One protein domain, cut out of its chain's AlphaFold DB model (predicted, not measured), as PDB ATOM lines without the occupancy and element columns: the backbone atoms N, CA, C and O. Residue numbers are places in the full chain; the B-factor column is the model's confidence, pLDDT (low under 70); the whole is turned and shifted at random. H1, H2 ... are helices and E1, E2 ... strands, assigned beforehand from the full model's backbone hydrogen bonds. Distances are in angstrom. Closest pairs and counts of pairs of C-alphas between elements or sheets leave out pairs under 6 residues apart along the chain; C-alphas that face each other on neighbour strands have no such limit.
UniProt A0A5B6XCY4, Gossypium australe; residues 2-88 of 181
ATOM      1  N   GLY A   2     -43.467  -8.068 -27.126       95.06
ATOM      2  CA  GLY A   2     -42.609  -8.715 -28.127       95.06
ATOM      3  C   GLY A   2     -43.440  -9.564 -29.080       95.06
ATOM      4  O   GLY A   2     -44.337 -10.271 -28.623       95.06
ATOM      5  N   VAL A   3     -43.151  -9.498 -30.378       95.31
ATOM      6  CA  VAL A   3     -43.818 -10.288 -31.423       95.31
ATOM      7  C   VAL A   3     -42.763 -11.122 -32.136       95.31
ATOM      8  O   VAL A   3     -41.747 -10.587 -32.569       95.31
ATOM      9  N   PHE A   4     -42.981 -12.433 -32.248       94.94
ATOM     10  CA  PHE A   4     -41.957 -13.371 -32.709       94.94
ATOM     11  C   PHE A   4     -42.522 -14.356 -33.733       94.94
ATOM     12  O   PHE A   4     -43.536 -15.003 -33.474       94.94
ATOM     13  N   ASN A   5     -41.827 -14.542 -34.857       93.69
ATOM     14  CA  ASN A   5     -42.060 -15.678 -35.748       93.69
ATOM     15  C   ASN A   5     -41.093 -16.822 -35.398       93.69
ATOM     16  O   ASN A   5     -40.023 -16.964 -35.996       93.69
ATOM     17  N   CYS A   6     -41.489 -17.633 -34.414       89.25
ATOM     18  CA  CYS A   6     -40.729 -18.790 -33.913       89.25
ATOM     19  C   CYS A   6     -41.258 -20.136 -34.431       89.25
ATOM     20  O   CYS A   6     -41.086 -21.165 -33.778       89.25
ATOM     21  N   GLN A   7     -41.938 -20.140 -35.577       89.44
ATOM     22  CA  GLN A   7     -42.432 -21.369 -36.190       89.44
ATOM     23  C   GLN A   7     -41.292 -22.341 -36.538       89.44
ATOM     24  O   GLN A   7     -40.115 -21.981 -36.574       89.44
ATOM     25  N   GLY A   8     -41.652 -23.596 -36.808       86.56
ATOM     26  CA  GLY A   8     -40.725 -24.618 -37.293       86.56
ATOM     27  C   GLY A   8     -39.802 -25.234 -36.239       86.56
ATOM     28  O   GLY A   8     -39.177 -26.257 -36.515       86.56
ATOM     29  N   ALA A   9     -39.773 -24.706 -35.014       85.00
ATOM     30  CA  ALA A   9     -39.095 -25.312 -33.872       85.00
ATOM     31  C   ALA A   9     -40.065 -25.552 -32.706       85.00
ATOM     32  O   ALA A   9     -40.975 -24.761 -32.464       85.00
ATOM     33  N   GLY A  10     -39.872 -26.647 -31.973       85.50
ATOM     34  CA  GLY A  10     -40.710 -27.012 -30.834       85.50
ATOM     35  C   GLY A  10     -39.952 -27.798 -29.770       85.50
ATOM     36  O   GLY A  10     -38.948 -28.457 -30.043       85.50
ATOM     37  N   TRP A  11     -40.443 -27.737 -28.533       90.88
ATOM     38  CA  TRP A  11     -39.891 -28.519 -27.430       90.88
ATOM     39  C   TRP A  11     -40.378 -29.972 -27.491       90.88
ATOM     40  O   TRP A  11     -41.567 -30.251 -27.311       90.88
ATOM     41  N   CYS A  12     -39.460 -30.920 -27.679       89.06
ATOM     42  CA  CYS A  12     -39.762 -32.341 -27.562       89.06
ATOM     43  C   CYS A  12     -39.726 -32.764 -26.090       89.06
ATOM     44  O   CYS A  12     -38.660 -32.862 -25.480       89.06
ATOM     45  N   ARG A  13     -40.897 -33.076 -25.517       91.12
ATOM     46  CA  ARG A  13     -41.021 -33.499 -24.108       91.12
ATOM     47  C   ARG A  13     -40.303 -34.816 -23.795       91.12
ATOM     48  O   ARG A  13     -39.827 -34.978 -22.676       91.12
ATOM     49  N   VAL A  14     -40.221 -35.731 -24.763       92.56
ATOM     50  CA  VAL A  14     -39.583 -37.049 -24.590       92.56
ATOM     51  C   VAL A  14     -38.064 -36.913 -24.602       92.56
ATOM     52  O   VAL A  14     -37.399 -37.291 -23.644       92.56
ATOM     53  N   GLY A  15     -37.519 -36.318 -25.666       90.56
ATOM     54  CA  GLY A  15     -36.078 -36.115 -25.822       90.56
ATOM     55  C   GLY A  15     -35.510 -34.980 -24.969       90.56
ATOM     56  O   GLY A  15     -34.297 -34.802 -24.954       90.56
ATOM     57  N   LYS A  16     -36.370 -34.201 -24.291       92.62
ATOM     58  CA  LYS A  16     -36.018 -32.999 -23.516       92.62
ATOM     59  C   LYS A  16     -35.073 -32.073 -24.287       92.62
ATOM     60  O   LYS A  16     -34.067 -31.604 -23.760       92.62
ATOM     61  N   THR A  17     -35.389 -31.850 -25.557       93.31
ATOM     62  CA  THR A  17     -34.571 -31.047 -26.466       93.31
ATOM     63  C   THR A  17     -35.453 -30.257 -27.422       93.31
ATOM     64  O   THR A  17     -36.598 -30.639 -27.687       93.31
ATOM     65  N   ASN A  18     -34.918 -29.162 -27.956       88.00
ATOM     66  CA  ASN A  18     -35.561 -28.429 -29.038       88.00
ATOM     67  C   ASN A  18     -35.364 -29.190 -30.349       88.00
ATOM     68  O   ASN A  18     -34.242 -29.542 -30.712       88.00
ATOM     69  N   VAL A  19     -36.458 -29.433 -31.063       89.62
ATOM     70  CA  VAL A  19     -36.454 -30.100 -32.364       89.62
ATOM     71  C   VAL A  19     -36.917 -29.106 -33.417       89.62
ATOM     72  O   VAL A  19     -37.862 -28.349 -33.199       89.62
ATOM     73  N   ILE A  20     -36.231 -29.101 -34.557       87.12
ATOM     74  CA  ILE A  20     -36.601 -28.298 -35.723       87.12
ATOM     75  C   ILE A  20     -37.357 -29.218 -36.679       87.12
ATOM     76  O   ILE A  20     -36.771 -30.138 -37.248       87.12
ATOM     77  N   HIS A  21     -38.655 -28.979 -36.817       85.50
ATOM     78  CA  HIS A  21     -39.549 -29.721 -37.704       85.50
ATOM     79  C   HIS A  21     -39.639 -29.073 -39.086       85.50
ATOM     80  O   HIS A  21     -39.819 -29.773 -40.077       85.50
ATOM     81  N   ASP A  22     -39.453 -27.755 -39.144       87.50
ATOM     82  CA  ASP A  22     -39.404 -26.985 -40.377       87.50
ATOM     83  C   ASP A  22     -38.269 -25.956 -40.292       87.50
ATOM     84  O   ASP A  22     -38.197 -25.143 -39.370       87.50
ATOM     85  N   LYS A  23     -37.339 -26.023 -41.247       84.06
ATOM     86  CA  LYS A  23     -36.182 -25.120 -41.313       84.06
ATOM     87  C   LYS A  23     -36.513 -23.792 -42.001       84.06
ATOM     88  O   LYS A  23     -35.710 -22.862 -41.897       84.06
ATOM     89  N   GLN A  24     -37.631 -23.707 -42.719       86.50
ATOM     90  CA  GLN A  24     -38.048 -22.545 -43.502       86.50
ATOM     91  C   GLN A  24     -39.558 -22.301 -43.356       86.50
ATOM     92  O   GLN A  24     -40.281 -22.374 -44.346       86.50
ATOM     93  N   PRO A  25     -40.032 -21.981 -42.140       90.50
ATOM     94  CA  PRO A  25     -41.444 -21.715 -41.933       90.50
ATOM     95  C   PRO A  25     -41.908 -20.462 -42.677       90.50
ATOM     96  O   PRO A  25     -41.123 -19.558 -42.986       90.50
ATOM     97  N   ASP A  26     -43.214 -20.388 -42.906       94.25
ATOM     98  CA  ASP A  26     -43.825 -19.293 -43.644       94.25
ATOM     99  C   ASP A  26     -43.726 -17.938 -42.926       94.25
ATOM    100  O   ASP A  26     -43.536 -17.812 -41.707       94.25
ATOM    101  N   THR A  27     -43.877 -16.881 -43.722       95.69
ATOM    102  CA  THR A  27     -44.032 -15.514 -43.216       95.69
ATOM    103  C   THR A  27     -45.385 -15.375 -42.527       95.69
ATOM    104  O   THR A  27     -46.403 -15.791 -43.074       95.69
ATOM    105  N   ILE A  28     -45.406 -14.748 -41.350       95.31
ATOM    106  CA  ILE A  28     -46.650 -14.439 -40.638       95.31
ATOM    107  C   ILE A  28     -47.012 -12.976 -40.821       95.31
ATOM    108  O   ILE A  28     -46.137 -12.111 -40.841       95.31
ATOM    109  N   THR A  29     -48.310 -12.717 -40.916       96.69
ATOM    110  CA  THR A  29     -48.881 -11.371 -40.906       96.69
ATOM    111  C   THR A  29     -49.939 -11.304 -39.819       96.69
ATOM    112  O   THR A  29     -50.703 -12.249 -39.629       96.69
ATOM    113  N   GLY A  30     -49.980 -10.190 -39.106       95.44
ATOM    114  CA  GLY A  30     -50.970  -9.928 -38.077       95.44
ATOM    115  C   GLY A  30     -51.066  -8.440 -37.798       95.44
ATOM    116  O   GLY A  30     -50.626  -7.605 -38.590       95.44
ATOM    117  N   TYR A  31     -51.634  -8.113 -36.652       95.75
ATOM    118  CA  TYR A  31     -51.739  -6.748 -36.175       95.75
ATOM    119  C   TYR A  31     -51.529  -6.706 -34.669       95.75
ATOM    120  O   TYR A  31     -51.752  -7.697 -33.977       95.75
ATOM    121  N   VAL A  32     -51.126  -5.540 -34.181       94.75
ATOM    122  CA  VAL A  32     -51.038  -5.235 -32.756       94.75
ATOM    123  C   VAL A  32     -51.884  -4.011 -32.428       94.75
ATOM    124  O   VAL A  32     -52.061  -3.118 -33.263       94.75
ATOM    125  N   LYS A  33     -52.405  -3.963 -31.207       95.25
ATOM    126  CA  LYS A  33     -53.155  -2.840 -30.643       95.25
ATOM    127  C   LYS A  33     -52.539  -2.408 -29.320       95.25
ATOM    128  O   LYS A  33     -51.906  -3.195 -28.625       95.25
ATOM    129  N   ALA A  34     -52.821  -1.174 -28.906       94.25
ATOM    130  CA  ALA A  34     -52.433  -0.703 -27.575       94.25
ATOM    131  C   ALA A  34     -53.016  -1.580 -26.449       94.25
ATOM    132  O   ALA A  34     -52.338  -1.879 -25.468       94.25
ATOM    133  N   ARG A  35     -54.262  -2.043 -26.619       90.62
ATOM    134  CA  ARG A  35     -54.978  -2.883 -25.644       90.62
ATOM    135  C   ARG A  35     -54.446  -4.313 -25.515       90.62
ATOM    136  O   ARG A  35     -54.843  -4.983 -24.573       90.62
ATOM    137  N   ASP A  36     -53.528  -4.749 -26.380       92.62
ATOM    138  CA  ASP A  36     -52.829  -6.033 -26.205       92.62
ATOM    139  C   ASP A  36     -51.850  -5.992 -25.011       92.62
ATOM    140  O   ASP A  36     -51.281  -7.009 -24.612       92.62
ATOM    141  N   VAL A  37     -51.633  -4.807 -24.422       93.56
ATOM    142  CA  VAL A  37     -50.894  -4.619 -23.172       93.56
ATOM    143  C   VAL A  37     -51.886  -4.511 -22.008       93.56
ATOM    144  O   VAL A  37     -52.335  -3.422 -21.659       93.56
ATOM    145  N   ASP A  38     -52.182  -5.641 -21.360       90.88
ATOM    146  CA  ASP A  38     -53.209  -5.763 -20.305       90.88
ATOM    147  C   ASP A  38     -53.090  -4.738 -19.161       90.88
ATOM    148  O   ASP A  38     -54.084  -4.309 -18.574       90.88
ATOM    149  N   TYR A  39     -51.861  -4.352 -18.808       90.38
ATOM    150  CA  TYR A  39     -51.600  -3.429 -17.699       90.38
ATOM    151  C   TYR A  39     -51.688  -1.946 -18.107       90.38
ATOM    152  O   TYR A  39     -51.670  -1.071 -17.241       90.38
ATOM    153  N   LEU A  40     -51.811  -1.642 -19.403       91.69
ATOM    154  CA  LEU A  40     -51.776  -0.274 -19.930       91.69
ATOM    155  C   LEU A  40     -52.887   0.633 -19.368       91.69
ATOM    156  O   LEU A  40     -52.544   1.725 -18.917       91.69
ATOM    157  N   PRO A  41     -54.170   0.206 -19.277       90.81
ATOM    158  CA  PRO A  41     -55.220   1.046 -18.695       90.81
ATOM    159  C   PRO A  41     -54.937   1.437 -17.239       90.81
ATOM    160  O   PRO A  41     -55.215   2.560 -16.829       90.81
ATOM    161  N   LYS A  42     -54.321   0.534 -16.460       89.06
ATOM    162  CA  LYS A  42     -53.971   0.791 -15.053       89.06
ATOM    163  C   LYS A  42     -52.872   1.844 -14.911       89.06
ATOM    164  O   LYS A  42     -52.872   2.583 -13.935       89.06
ATOM    165  N   VAL A  43     -51.937   1.898 -15.859       88.12
ATOM    166  CA  VAL A  43     -50.858   2.903 -15.882       88.12
ATOM    167  C   VAL A  43     -51.365   4.244 -16.402       88.12
ATOM    168  O   VAL A  43     -50.940   5.286 -15.915       88.12
ATOM    169  N   ALA A  44     -52.263   4.222 -17.385       90.19
ATOM    170  CA  ALA A  44     -52.783   5.426 -18.020       90.19
ATOM    171  C   ALA A  44     -53.760   6.214 -17.124       90.19
ATOM    172  O   ALA A  44     -53.845   7.438 -17.232       90.19
ATOM    173  N   GLY A  45     -54.459   5.513 -16.223       88.12
ATOM    174  CA  GLY A  45     -55.485   6.081 -15.351       88.12
ATOM    175  C   GLY A  45     -56.830   6.276 -16.057       88.12
ATOM    176  O   GLY A  45     -56.955   6.095 -17.269       88.12
ATOM    177  N   ASP A  46     -57.845   6.660 -15.284       88.00
ATOM    178  CA  ASP A  46     -59.248   6.665 -15.731       88.00
ATOM    179  C   ASP A  46     -59.557   7.703 -16.827       88.00
ATOM    180  O   ASP A  46     -60.517   7.555 -17.578       88.00
ATOM    181  N   GLU A  47     -58.736   8.749 -16.953       88.81
ATOM    182  CA  GLU A  47     -58.906   9.818 -17.951       88.81
ATOM    183  C   GLU A  47     -58.326   9.469 -19.333       88.81
ATOM    184  O   GLU A  47     -58.330  10.301 -20.245       88.81
ATOM    185  N   TRP A  48     -57.754   8.278 -19.496       94.06
ATOM    186  CA  TRP A  48     -57.121   7.890 -20.746       94.06
ATOM    187  C   TRP A  48     -58.152   7.614 -21.844       94.06
ATOM    188  O   TRP A  48     -59.031   6.765 -21.709       94.06
ATOM    189  N   ASN A  49     -58.010   8.300 -22.979       94.06
ATOM    190  CA  ASN A  49     -58.918   8.180 -24.122       94.06
ATOM    191  C   ASN A  49     -58.630   6.963 -25.029       94.06
ATOM    192  O   ASN A  49     -59.310   6.792 -26.038       94.06
ATOM    193  N   GLY A  50     -57.628   6.142 -24.698       95.62
ATOM    194  CA  GLY A  50     -57.209   4.980 -25.484       95.62
ATOM    195  C   GLY A  50     -56.082   5.255 -26.486       95.62
ATOM    196  O   GLY A  50     -55.493   4.305 -27.001       95.62
ATOM    197  N   ASP A  51     -55.730   6.519 -26.739       97.62
ATOM    198  CA  ASP A  51     -54.642   6.860 -27.658       97.62
ATOM    199  C   ASP A  51     -53.284   6.470 -27.064       97.62
ATOM    200  O   ASP A  51     -53.000   6.690 -25.888       97.62
ATOM    201  N   SER A  52     -52.410   5.891 -27.873       97.94
ATOM    202  CA  SER A  52     -51.071   5.475 -27.460       97.94
ATOM    203  C   SER A  52     -50.045   5.848 -28.506       97.94
ATOM    204  O   SER A  52     -50.374   6.175 -29.643       97.94
ATOM    205  N   VAL A  53     -48.779   5.732 -28.135       98.06
ATOM    206  CA  VAL A  53     -47.700   5.599 -29.106       98.06
ATOM    207  C   VAL A  53     -47.059   4.232 -28.983       98.06
ATOM    208  O   VAL A  53     -47.004   3.648 -27.896       98.06
ATOM    209  N   ILE A  54     -46.581   3.723 -30.111       97.50
ATOM    210  CA  ILE A  54     -45.805   2.495 -30.192       97.50
ATOM    211  C   ILE A  54     -44.427   2.846 -30.739       97.50
ATOM    212  O   ILE A  54     -44.313   3.400 -31.828       97.50
ATOM    213  N   TYR A  55     -43.389   2.512 -29.979       98.19
ATOM    214  CA  TYR A  55     -42.002   2.626 -30.407       98.19
ATOM    215  C   TYR A  55     -41.455   1.244 -30.771       98.19
ATOM    216  O   TYR A  55     -41.435   0.349 -29.920       98.19
ATOM    217  N   SER A  56     -41.028   1.071 -32.022       97.44
ATOM    218  CA  SER A  56     -40.321  -0.114 -32.519       97.44
ATOM    219  C   SER A  56     -38.847  -0.027 -32.124       97.44
ATOM    220  O   SER A  56     -38.145   0.904 -32.515       97.44
ATOM    221  N   HIS A  57     -38.352  -0.997 -31.355       97.38
ATOM    222  CA  HIS A  57     -36.953  -0.980 -30.931       97.38
ATOM    223  C   HIS A  57     -35.990  -1.429 -32.030       97.38
ATOM    224  O   HIS A  57     -34.865  -0.927 -32.057       97.38
ATOM    225  N   LEU A  58     -36.386  -2.355 -32.913       96.06
ATOM    226  CA  LEU A  58     -35.523  -2.774 -34.022       96.06
ATOM    227  C   LEU A  58     -35.593  -1.817 -35.213       96.06
ATOM    228  O   LEU A  58     -34.560  -1.550 -35.823       96.06
ATOM    229  N   GLY A  59     -36.780  -1.297 -35.527       94.56
ATOM    230  CA  GLY A  59     -36.980  -0.291 -36.571       94.56
ATOM    231  C   GLY A  59     -36.508   1.102 -36.157       94.56
ATOM    232  O   GLY A  59     -36.023   1.855 -36.993       94.56
ATOM    233  N   GLY A  60     -36.579   1.431 -34.863       95.94
ATOM    234  CA  GLY A  60     -36.229   2.760 -34.356       95.94
ATOM    235  C   GLY A  60     -37.284   3.824 -34.661       95.94
ATOM    236  O   GLY A  60     -36.966   5.008 -34.659       95.94
ATOM    237  N   GLU A  61     -38.522   3.406 -34.926       95.50
ATOM    238  CA  GLU A  61     -39.607   4.265 -35.401       95.50
ATOM    239  C   GLU A  61     -40.703   4.422 -34.343       95.50
ATOM    240  O   GLU A  61     -41.025   3.489 -33.598       95.50
ATOM    241  N   LEU A  62     -41.307   5.611 -34.305       98.06
ATOM    242  CA  LEU A  62     -42.443   5.939 -33.455       98.06
ATOM    243  C   LEU A  62     -43.719   6.035 -34.295       98.06
ATOM    244  O   LEU A  62     -43.771   6.757 -35.285       98.06
ATOM    245  N   THR A  63     -44.776   5.357 -33.861       97.50
ATOM    246  CA  THR A  63     -46.105   5.438 -34.478       97.50
ATOM    247  C   THR A  63     -47.136   5.898 -33.456       97.50
ATOM    248  O   THR A  63     -47.278   5.291 -32.393       97.50
ATOM    249  N   TYR A  64     -47.896   6.943 -33.790       97.94
ATOM    250  CA  TYR A  64     -49.099   7.307 -33.043       97.94
ATOM    251  C   TYR A  64     -50.230   6.333 -33.373       97.94
ATOM    252  O   TYR A  64     -50.568   6.133 -34.539       97.94
ATOM    253  N   LEU A  65     -50.835   5.747 -32.344       97.31
ATOM    254  CA  LEU A  65     -51.905   4.771 -32.468       97.31
ATOM    255  C   LEU A  65     -53.170   5.300 -31.775       97.31
ATOM    256  O   LEU A  65     -53.252   5.257 -30.544       97.31
ATOM    257  N   PRO A  66     -54.160   5.797 -32.539       96.88
ATOM    258  CA  PRO A  66     -55.446   6.201 -31.985       96.88
ATOM    259  C   PRO A  66     -56.153   5.043 -31.273       96.88
ATOM    260  O   PRO A  66     -55.884   3.872 -31.554       96.88
ATOM    261  N   ASN A  67     -57.098   5.361 -30.390       95.31
ATOM    262  CA  ASN A  67     -57.896   4.351 -29.700       95.31
ATOM    263  C   ASN A  67     -58.489   3.313 -30.676       95.31
ATOM    264  O   ASN A  67     -59.017   3.654 -31.735       95.31
ATOM    265  N   ASP A  68     -58.386   2.037 -30.297       91.19
ATOM    266  CA  ASP A  68     -58.836   0.856 -31.047       91.19
ATOM    267  C   ASP A  68     -58.200   0.626 -32.437       91.19
ATOM    268  O   ASP A  68     -58.474  -0.405 -33.073       91.19
ATOM    269  N   ALA A  69     -57.290   1.508 -32.868       96.69
ATOM    270  CA  ALA A  69     -56.524   1.341 -34.092       96.69
ATOM    271  C   ALA A  69     -55.568   0.143 -34.007       96.69
ATOM    272  O   ALA A  69     -55.185  -0.336 -32.935       96.69
ATOM    273  N   THR A  70     -55.188  -0.354 -35.181       96.00
ATOM    274  CA  THR A  70     -54.336  -1.531 -35.339       96.00
ATOM    275  C   THR A  70     -53.099  -1.178 -36.139       96.00
ATOM    276  O   THR A  70     -53.220  -0.579 -37.207       96.00
ATOM    277  N   MET A  71     -51.932  -1.611 -35.677       95.00
ATOM    278  CA  MET A  71     -50.694  -1.518 -36.442       95.00
ATOM    279  C   MET A  71     -50.399  -2.879 -37.084       95.00
ATOM    280  O   MET A  71     -50.253  -3.862 -36.353       95.00
ATOM    281  N   PRO A  72     -50.343  -2.981 -38.424       95.94
ATOM    282  CA  PRO A  72     -50.014  -4.234 -39.089       95.94
ATOM    283  C   PRO A  72     -48.553  -4.615 -38.829       95.94
ATOM    284  O   PRO A  72     -47.679  -3.756 -38.738       95.94
ATOM    285  N   ILE A  73     -48.279  -5.915 -38.751       95.50
ATOM    286  CA  ILE A  73     -46.922  -6.448 -38.640       95.50
ATOM    287  C   ILE A  73     -46.764  -7.678 -39.527       95.50
ATOM    288  O   ILE A  73     -47.661  -8.515 -39.624       95.50
ATOM    289  N   THR A  74     -45.611  -7.786 -40.183       96.56
ATOM    290  CA  THR A  74     -45.237  -8.934 -41.013       96.56
ATOM    291  C   THR A  74     -43.839  -9.396 -40.625       96.56
ATOM    292  O   THR A  74     -42.912  -8.593 -40.611       96.56
ATOM    293  N   LEU A  75     -43.677 -10.684 -40.313       96.31
ATOM    294  CA  LEU A  75     -42.408 -11.259 -39.860       96.31
ATOM    295  C   LEU A  75     -42.061 -12.506 -40.675       96.31
ATOM    296  O   LEU A  75     -42.804 -13.491 -40.676       96.31
ATOM    297  N   LYS A  76     -40.890 -12.502 -41.319       95.12
ATOM    298  CA  LYS A  76     -40.305 -13.705 -41.931       95.12
ATOM    299  C   LYS A  76     -39.882 -14.703 -40.849       95.12
ATOM    300  O   LYS A  76     -39.772 -14.349 -39.675       95.12
ATOM    301  N   ALA A  77     -39.589 -15.939 -41.249       92.62
ATOM    302  CA  ALA A  77     -39.034 -16.957 -40.360       92.62
ATOM    303  C   ALA A  77     -37.883 -16.410 -39.499       92.62
ATOM    304  O   ALA A  77     -36.896 -15.903 -40.041       92.62
ATOM    305  N   ARG A  78     -37.978 -16.581 -38.171       89.31
ATOM    306  CA  ARG A  78     -36.975 -16.155 -37.173       89.31
ATOM    307  C   ARG A  78     -36.810 -14.638 -37.022       89.31
ATOM    308  O   ARG A  78     -35.870 -14.200 -36.364       89.31
ATOM    309  N   GLN A  79     -37.697 -13.837 -37.608       94.81
ATOM    310  CA  GLN A  79     -37.775 -12.415 -37.294       94.81
ATOM    311  C   GLN A  79     -38.620 -12.182 -36.046       94.81
ATOM    312  O   GLN A  79     -39.500 -12.972 -35.690       94.81
ATOM    313  N   TYR A  80     -38.335 -11.070 -35.390       96.00
ATOM    314  CA  TYR A  80     -39.067 -10.591 -34.237       96.00
ATOM    315  C   TYR A  80     -39.087  -9.069 -34.255       96.00
ATOM    316  O   TYR A  80     -38.344  -8.450 -35.010       96.00
ATOM    317  N   GLU A  81     -39.922  -8.497 -33.405       96.69
ATOM    318  CA  GLU A  81     -39.911  -7.082 -33.071       96.69
ATOM    319  C   GLU A  81     -40.227  -6.925 -31.583       96.69
ATOM    320  O   GLU A  81     -40.955  -7.730 -30.992       96.69
ATOM    321  N   VAL A  82     -39.669  -5.887 -30.970       97.00
ATOM    322  CA  VAL A  82     -39.977  -5.487 -29.605       97.00
ATOM    323  C   VAL A  82     -40.516  -4.070 -29.635       97.00
ATOM    324  O   VAL A  82     -39.873  -3.148 -30.125       97.00
ATOM    325  N   PHE A  83     -41.694  -3.899 -29.055       96.69
ATOM    326  CA  PHE A  83     -42.379  -2.627 -28.959       96.69
ATOM    327  C   PHE A  83     -42.460  -2.140 -27.520       96.69
ATOM    328  O   PHE A  83     -42.834  -2.904 -26.618       96.69
ATOM    329  N   THR A  84     -42.239  -0.845 -27.330       97.06
ATOM    330  CA  THR A  84     -42.728  -0.129 -26.152       97.06
ATOM    331  C   THR A  84     -44.032   0.570 -26.509       97.06
ATOM    332  O   THR A  84     -44.091   1.326 -27.473       97.06
ATOM    333  N   VAL A  85     -45.080   0.296 -25.735       97.12
ATOM    334  CA  VAL A  85     -46.401   0.915 -25.883       97.12
ATOM    335  C   VAL A  85     -46.596   1.859 -24.707       97.12
ATOM    336  O   VAL A  85     -46.447   1.438 -23.559       97.12
ATOM    337  N   VAL A  86     -46.901   3.120 -24.990       97.44
ATOM    338  CA  VAL A  86     -47.035   4.170 -23.974       97.44
ATOM    339  C   VAL A  86     -48.381   4.861 -24.152       97.44
ATOM    340  O   VAL A  86     -48.690   5.265 -25.277       97.44
ATOM    341  N   PRO A  87     -49.180   5.028 -23.085       97.06
ATOM    342  CA  PRO A  87     -50.424   5.767 -23.195       97.06
ATOM    343  C   PRO A  87     -50.123   7.250 -23.420       97.06
ATOM    344  O   PRO A  87     -49.199   7.817 -22.830       97.06
ATOM    345  N   VAL A  88     -50.913   7.890 -24.275       97.81
ATOM    346  CA  VAL A  88     -50.813   9.325 -24.531       97.81
ATOM    347  C   VAL A  88     -51.616  10.085 -23.485       97.81
ATOM    348  O   VAL A  88     -52.801   9.822 -23.279       97.81
TER     349      VAL A  88
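Overview. This is residues 2 to 88 of the 181 residues of a protein of Gossypium australe (UniProt A0A5B6XCY4). The body is a small, loose sandwich: a strongly twisted sheet of four strands, E1, E8, E5 and E6, is partly face to face with a two-strand sheet, E4 and E7, the strands of the two at 13 degrees to each other. The hairpin E2 and E3 makes an arm at one end of the long axis, away from this body, while the short helix H1 sits in the stretch between E4 and E5 toward the other end. The printed part has 87 residues with one named helix and eight named strands, in the order E1, E2, E3, E4, H1, E5, E6, E7, E8, and each of the three sheets is antiparallel. The class is mostly strand, though only 43 of the 87 residues are in named elements, under half. The whole is loose, with a radius of gyration of the C-alphas of 16.5 A, and the C-alphas span 52 by 25 by 19 A.

Along the chain. The printed part begins with E1, residues 2 to 4, whose C-alpha 2 is at (-42.609, -8.715, -28.127). E2, residues 9 to 12, and E3, residues 17 to 20, form a hairpin, and Gly 15 between them has its C-alpha at (-36.078, -36.115, -25.822). E4, residues 28 to 32, is 12.9 A from first to last C-alpha, and H1, residues 40 to 44, is 6.1 A. E5, residues 52 to 56, is 13.1 A long and makes a hairpin with E6, residues 62 to 65. E7, residues 71 to 75, is 13.2 A long. E8, residues 80 to 87, is the longest strand, 22.8 A, and its C-alpha 87 is at (-50.424, 5.767, -23.195).

Arrangement. The largest sheet runs E1, E8, E5, E6, with E1 and E6 as its edge strands. E1 is antiparallel to E8 at 154 degrees between their directions, with N 3 and O 81 within hydrogen-bond range at 2.9 A. The pairing of E8 is staggered: its residues 80 to 82 pair with E1 and its residues 83 to 87 with E5. E8 and E5 are antiparallel at 153 degrees, with N 53 and O 86 at 2.9 A. In the hairpin E5 and E6, N 54 and O 63 are 2.9 A apart. From edge to edge the strands' lines of this sheet turn by 81 degrees. It faces the sheet E4 and E7 in the sandwich, two sheets face to face, with 20 pairs of C-alphas within 10 A and best planes 32 degrees apart. E4 and E7 are antiparallel at 153 degrees, with N 30 and O 73 at 2.9 A. The closest C-alphas of E1 and E7, those of Phe 4 and Leu 75, are 7.5 A apart, while E7 and E8 meet only through their link. H1 only grazes the four-strand sheet with its residues 40 to 44; its closest C-alphas to E8 are those of Ala 44 and Pro 87, 5.7 A apart. In H1 every O i to N i+4 pair is within hydrogen-bond range. E2 and E3 are antiparallel at 145 degrees, with N 10 and O 19 at 2.9 A; E1 and E2 are apart, and so are E3 and E4.

Size, cuts and confidence. The two C-alphas farthest apart, those of Gly 15 and Glu 47, are 51.9 A from each other, and the C-alphas of Gly 2 and Val 88 are 20.1 A apart. The printed part has no cut, and no link is long; the links E3 to E4, E4 to H1 and H1 to E5 are short, with 7 residues each. The mean pLDDT of the printed part is 93.4, and no printed residue is under 70.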